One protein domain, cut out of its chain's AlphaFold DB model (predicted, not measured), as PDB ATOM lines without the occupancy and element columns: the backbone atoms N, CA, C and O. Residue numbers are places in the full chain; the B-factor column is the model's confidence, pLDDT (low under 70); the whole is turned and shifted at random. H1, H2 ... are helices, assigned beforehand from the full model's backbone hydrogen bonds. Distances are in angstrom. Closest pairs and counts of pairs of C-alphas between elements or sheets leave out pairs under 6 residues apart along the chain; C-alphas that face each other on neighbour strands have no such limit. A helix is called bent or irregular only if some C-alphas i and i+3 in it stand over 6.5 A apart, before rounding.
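AT A GLANCE: This is residues 134 to 176 of the 188 residues of an uncharacterized protein of marine sediment metagenome (UniProt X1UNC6). Three short helices are strung out end to end as an extended rod with no common core: H3 sits alone at one end, set crosswise to the rod's length, and an outstretched stretch of chain, residues 157 to 161, joins it to H2. At the other end H2 and H1 meet at their ends in an L-shaped corner. The printed part has 43 residues with three named helices, in the order H1, H2, H3 along the chain, and no named strand; the class is all helix. The whole is extended, with a radius of gyration of the C-alphas of 16.2 A, and it spans 46 by 19 by 17 A.

IN THESE COORDINATES: The longest helix by residues is H3, residues 162 to 173, 12 residues and 16.4 A from first to last C-alpha. It begins with C-alpha 162 at (-37.743, -33.861, -1.225) and ends with C-alpha 173 at (-22.534, -27.781, 0.031). H2 takes residues 146 to 156, 11 residues and 15.1 A, and ends with C-alpha 156 at (-34.454, -50.608, 3.496). H1 takes residues 134 to 144, 11 residues and 15.4 A, and begins with C-alpha 134 at (-33.345, -69.731, 18.817).

HOW THE PARTS SIT: H3 touches no helix. H2 and H3 are apart, although they follow each other in the chain, and H1 and H3 are apart too. H1 and H2 only just touch, with 3 pairs of C-alphas within 8 A, and they touch only at the corner by their link. Their closest C-alphas are those of Trp 143 and Arg 149, 5.5 A apart. Their lines are about perpendicular, at 86 degrees, and their centres are 14.4 A apart. In H1, H2 and H3 every O i to N i+4 pair is within hydrogen-bond range, and no helix is bent or irregular.

THE WHOLE: The two C-alphas farthest apart are those of Arg 134 and Lys 173, at 47.2 A, and the first and last printed C-alphas, of Arg 134 and Leu 176, are 42.3 A apart. The printed part has no cut. The link from H1 to H2, of 1 residue, and the link from H2 to H3, of 5 residues, are both tight, and no link is long. Among the residues that stand free are 134 to 142, which belong to H1, and 161 to 167, of which 162 to 167 belong to H3. The mean pLDDT of the printed part is 82.3; the model's confidence is low, under 70, at residues 157 to 160, which lie between H2 and H3.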
ATOM      1  N   ARG A 134     -33.597 -69.134  20.144       94.44
ATOM      2  CA  ARG A 134     -33.345 -69.731  18.817       94.44
ATOM      3  C   ARG A 134     -33.666 -68.777  17.661       94.44
ATOM      4  O   ARG A 134     -32.915 -68.714  16.695       94.44
ATOM      5  N   GLN A 135     -34.770 -68.029  17.748       89.62
ATOM      6  CA  GLN A 135     -35.119 -67.016  16.740       89.62
ATOM      7  C   GLN A 135     -34.101 -65.865  16.709       89.62
ATOM      8  O   GLN A 135     -33.725 -65.404  15.634       89.62
ATOM      9  N   SER A 136     -33.632 -65.417  17.879       92.19
ATOM     10  CA  SER A 136     -32.608 -64.372  18.003       92.19
ATOM     11  C   SER A 136     -31.268 -64.815  17.411       92.19
ATOM     12  O   SER A 136     -30.662 -64.082  16.633       92.19
ATOM     13  N   GLU A 137     -30.827 -66.034  17.714       94.12
ATOM     14  CA  GLU A 137     -29.601 -66.622  17.163       94.12
ATOM     15  C   GLU A 137     -29.681 -66.789  15.644       94.12
ATOM     16  O   GLU A 137     -28.757 -66.397  14.934       94.12
ATOM     17  N   ALA A 138     -30.806 -67.293  15.127       92.44
ATOM     18  CA  ALA A 138     -31.030 -67.395  13.688       92.44
ATOM     19  C   ALA A 138     -31.001 -66.018  13.004       92.44
ATOM     20  O   ALA A 138     -30.400 -65.869  11.942       92.44
ATOM     21  N   ALA A 139     -31.600 -64.996  13.625       91.44
ATOM     22  CA  ALA A 139     -31.547 -63.633  13.111       91.44
ATOM     23  C   ALA A 139     -30.107 -63.101  13.066       91.44
ATOM     24  O   ALA A 139     -29.696 -62.578  12.034       91.44
ATOM     25  N   LYS A 140     -29.320 -63.278  14.137       91.31
ATOM     26  CA  LYS A 140     -27.900 -62.882  14.170       91.31
ATOM     27  C   LYS A 140     -27.096 -63.571  13.068       91.31
ATOM     28  O   LYS A 140     -26.431 -62.891  12.296       91.31
ATOM     29  N   ARG A 141     -27.254 -64.890  12.927       92.12
ATOM     30  CA  ARG A 141     -26.604 -65.680  11.873       92.12
ATOM     31  C   ARG A 141     -26.959 -65.184  10.467       92.12
ATOM     32  O   ARG A 141     -26.106 -65.149   9.589       92.12
ATOM     33  N   ASN A 142     -28.206 -64.774  10.243       89.75
ATOM     34  CA  ASN A 142     -28.598 -64.187   8.962       89.75
ATOM     35  C   ASN A 142     -27.895 -62.841   8.708       89.75
ATOM     36  O   ASN A 142     -27.498 -62.581   7.580       89.75
ATOM     37  N   TRP A 143     -27.694 -62.003   9.731       85.50
ATOM     38  CA  TRP A 143     -26.979 -60.720   9.600       85.50
ATOM     39  C   TRP A 143     -25.462 -60.861   9.416       85.50
ATOM     40  O   TRP A 143     -24.825 -59.958   8.860       85.50
ATOM     41  N   GLU A 144     -24.887 -61.982   9.849       88.81
ATOM     42  CA  GLU A 144     -23.503 -62.356   9.544       88.81
ATOM     43  C   GLU A 144     -23.326 -62.693   8.057       88.81
ATOM     44  O   GLU A 144     -22.275 -62.389   7.496       88.81
ATOM     45  N   ASN A 145     -24.355 -63.247   7.397       88.62
ATOM     46  CA  ASN A 145     -24.333 -63.522   5.960       88.62
ATOM     47  C   ASN A 145     -24.331 -62.203   5.146       88.62
ATOM     48  O   ASN A 145     -25.340 -61.485   5.145       88.62
ATOM     49  N   PRO A 146     -23.244 -61.889   4.407       83.88
ATOM     50  CA  PRO A 146     -23.135 -60.649   3.640       83.88
ATOM     51  C   PRO A 146     -24.207 -60.499   2.557       83.88
ATOM     52  O   PRO A 146     -24.766 -59.416   2.407       83.88
ATOM     53  N   GLU A 147     -24.553 -61.578   1.849       87.12
ATOM     54  CA  GLU A 147     -25.548 -61.539   0.771       87.12
ATOM     55  C   GLU A 147     -26.936 -61.182   1.309       87.12
ATOM     56  O   GLU A 147     -27.636 -60.330   0.756       87.12
ATOM     57  N   TYR A 148     -27.324 -61.801   2.429       85.25
ATOM     58  CA  TYR A 148     -28.589 -61.505   3.098       85.25
ATOM     59  C   TYR A 148     -28.626 -60.052   3.572       85.25
ATOM     60  O   TYR A 148     -29.587 -59.328   3.292       85.25
ATOM     61  N   ARG A 149     -27.564 -59.610   4.254       84.62
ATOM     62  CA  ARG A 149     -27.436 -58.238   4.747       84.62
ATOM     63  C   ARG A 149     -27.594 -57.224   3.615       84.62
ATOM     64  O   ARG A 149     -28.364 -56.279   3.764       84.62
ATOM     65  N   ASP A 150     -26.932 -57.438   2.484       79.56
ATOM     66  CA  ASP A 150     -26.971 -56.514   1.351       79.56
ATOM     67  C   ASP A 150     -28.365 -56.438   0.708       79.56
ATOM     68  O   ASP A 150     -28.820 -55.348   0.353       79.56
ATOM     69  N   VAL A 151     -29.082 -57.563   0.597       84.94
ATOM     70  CA  VAL A 151     -30.474 -57.589   0.107       84.94
ATOM     71  C   VAL A 151     -31.395 -56.792   1.031       84.94
ATOM     72  O   VAL A 151     -32.183 -55.970   0.558       84.94
ATOM     73  N   ILE A 152     -31.281 -56.996   2.345       80.50
ATOM     74  CA  ILE A 152     -32.099 -56.280   3.328       80.50
ATOM     75  C   ILE A 152     -31.767 -54.786   3.325       80.50
ATOM     76  O   ILE A 152     -32.677 -53.965   3.274       80.50
ATOM     77  N   ILE A 153     -30.485 -54.418   3.306       77.81
ATOM     78  CA  ILE A 153     -30.045 -53.019   3.235       77.81
ATOM     79  C   ILE A 153     -30.585 -52.335   1.968       77.81
ATOM     80  O   ILE A 153     -31.148 -51.245   2.057       77.81
ATOM     81  N   LYS A 154     -30.504 -52.990   0.800       79.12
ATOM     82  CA  LYS A 154     -31.091 -52.480  -0.453       79.12
ATOM     83  C   LYS A 154     -32.601 -52.268  -0.343       79.12
ATOM     84  O   LYS A 154     -33.100 -51.262  -0.834       79.12
ATOM     85  N   ALA A 155     -33.320 -53.182   0.310       78.56
ATOM     86  CA  ALA A 155     -34.763 -53.062   0.521       78.56
ATOM     87  C   ALA A 155     -35.137 -51.956   1.528       78.56
ATOM     88  O   ALA A 155     -36.202 -51.353   1.409       78.56
ATOM     89  N   LEU A 156     -34.269 -51.676   2.507       71.19
ATOM     90  CA  LEU A 156     -34.454 -50.608   3.496       71.19
ATOM     91  C   LEU A 156     -34.238 -49.208   2.908       71.19
ATOM     92  O   LEU A 156     -34.777 -48.231   3.435       71.19
ATOM     93  N   PHE A 157     -33.482 -49.086   1.816       67.56
ATOM     94  CA  PHE A 157     -33.300 -47.809   1.136       67.56
ATOM     95  C   PHE A 157     -34.545 -47.400   0.350       67.56
ATOM     96  O   PHE A 157     -34.680 -47.672  -0.842       67.56
ATOM     97  N   ARG A 158     -35.438 -46.645   1.005       65.12
ATOM     98  CA  ARG A 158     -36.384 -45.789   0.279       65.12
ATOM     99  C   ARG A 158     -35.631 -44.622  -0.358       65.12
ATOM    100  O   ARG A 158     -34.675 -44.106   0.224       65.12
ATOM    101  N   LYS A 159     -36.084 -44.182  -1.536       67.38
ATOM    102  CA  LYS A 159     -35.591 -42.932  -2.133       67.38
ATOM    103  C   LYS A 159     -35.777 -41.786  -1.124       67.38
ATOM    104  O   LYS A 159     -36.852 -41.733  -0.514       67.38
ATOM    105  N   PRO A 160     -34.773 -40.908  -0.939       68.81
ATOM    106  CA  PRO A 160     -34.914 -39.751  -0.070       68.81
ATOM    107  C   PRO A 160     -36.117 -38.921  -0.511       68.81
ATOM    108  O   PRO A 160     -36.367 -38.761  -1.706       68.81
ATOM    109  N   ASN A 161     -36.895 -38.422   0.441       72.88
ATOM    110  CA  ASN A 161     -37.964 -37.485   0.120       72.88
ATOM    111  C   ASN A 161     -37.380 -36.098  -0.224       72.88
ATOM    112  O   ASN A 161     -36.215 -35.813   0.045       72.88
ATOM    113  N   ARG A 162     -38.196 -35.195  -0.783       76.25
ATOM    114  CA  ARG A 162     -37.743 -33.861  -1.225       76.25
ATOM    115  C   ARG A 162     -37.033 -33.054  -0.124       76.25
ATOM    116  O   ARG A 162     -36.102 -32.314  -0.416       76.25
ATOM    117  N   GLN A 163     -37.464 -33.175   1.131       79.25
ATOM    118  CA  GLN A 163     -36.861 -32.453   2.260       79.25
ATOM    119  C   GLN A 163     -35.504 -33.064   2.633       79.25
ATOM    120  O   GLN A 163     -34.543 -32.334   2.866       79.25
ATOM    121  N   GLU A 164     -35.412 -34.395   2.626       76.81
ATOM    122  CA  GLU A 164     -34.164 -35.136   2.811       76.81
ATOM    123  C   GLU A 164     -33.167 -34.821   1.684       76.81
ATOM    124  O   GLU A 164     -31.993 -34.613   1.967       76.81
ATOM    125  N   GLU A 165     -33.608 -34.692   0.428       79.31
ATOM    126  CA  GLU A 165     -32.748 -34.276  -0.692       79.31
ATOM    127  C   GLU A 165     -32.190 -32.860  -0.502       79.31
ATOM    128  O   GLU A 165     -30.989 -32.639  -0.669       79.31
ATOM    129  N   VAL A 166     -33.041 -31.901  -0.119       84.19
ATOM    130  CA  VAL A 166     -32.616 -30.522   0.184       84.19
ATOM    131  C   VAL A 166     -31.589 -30.514   1.315       84.19
ATOM    132  O   VAL A 166     -30.550 -29.862   1.197       84.19
ATOM    133  N   LEU A 167     -31.838 -31.277   2.381       79.50
ATOM    134  CA  LEU A 167     -30.927 -31.394   3.514       79.50
ATOM    135  C   LEU A 167     -29.594 -32.043   3.109       79.50
ATOM    136  O   LEU A 167     -28.536 -31.520   3.450       79.50
ATOM    137  N   ILE A 168     -29.619 -33.130   2.330       80.06
ATOM    138  CA  ILE A 168     -28.415 -33.797   1.807       80.06
ATOM    139  C   ILE A 168     -27.594 -32.833   0.939       80.06
ATOM    140  O   ILE A 168     -26.368 -32.786   1.061       80.06
ATOM    141  N   ASN A 169     -28.245 -32.038   0.088       81.75
ATOM    142  CA  ASN A 169     -27.571 -31.060  -0.765       81.75
ATOM    143  C   ASN A 169     -26.933 -29.925   0.048       81.75
ATOM    144  O   ASN A 169     -25.802 -29.536  -0.240       81.75
ATOM    145  N   LEU A 170     -27.611 -29.433   1.089       85.38
ATOM    146  CA  LEU A 170     -27.061 -28.435   2.015       85.38
ATOM    147  C   LEU A 170     -25.851 -28.979   2.780       85.38
ATOM    148  O   LEU A 170     -24.804 -28.339   2.812       85.38
ATOM    149  N   ILE A 171     -25.962 -30.186   3.331       82.44
ATOM    150  CA  ILE A 171     -24.867 -30.867   4.027       82.44
ATOM    151  C   ILE A 171     -23.635 -30.991   3.120       82.44
ATOM    152  O   ILE A 171     -22.532 -30.645   3.539       82.44
ATOM    153  N   ARG A 172     -23.821 -31.434   1.867       79.19
ATOM    154  CA  ARG A 172     -22.739 -31.542   0.872       79.19
ATOM    155  C   ARG A 172     -22.135 -30.181   0.535       79.19
ATOM    156  O   ARG A 172     -20.915 -30.063   0.495       79.19
ATOM    157  N   LYS A 173     -22.969 -29.156   0.333       86.00
ATOM    158  CA  LYS A 173     -22.534 -27.781   0.031       86.00
ATOM    159  C   LYS A 173     -21.655 -27.195   1.139       86.00
ATOM    160  O   LYS A 173     -20.711 -26.474   0.843       86.00
ATOM    161  N   HIS A 174     -21.960 -27.508   2.394       85.94
ATOM    162  CA  HIS A 174     -21.239 -26.998   3.564       85.94
ATOM    163  C   HIS A 174     -20.181 -27.969   4.107       85.94
ATOM    164  O   HIS A 174     -19.615 -27.720   5.167       85.94
ATOM    165  N   ASN A 175     -19.903 -29.058   3.381       80.75
ATOM    166  CA  ASN A 175     -18.925 -30.085   3.738       80.75
ATOM    167  C   ASN A 175     -19.105 -30.641   5.169       80.75
ATOM    168  O   ASN A 175     -18.138 -30.976   5.853       80.75
ATOM    169  N   LEU A 176     -20.357 -30.709   5.633       77.88
ATOM    170  CA  LEU A 176     -20.691 -31.151   6.983       77.88
ATOM    171  C   LEU A 176     -20.574 -32.680   7.090       77.88
ATOM    172  O   LEU A 176     -20.915 -33.394   6.140       77.88
TER     173      LEU A 176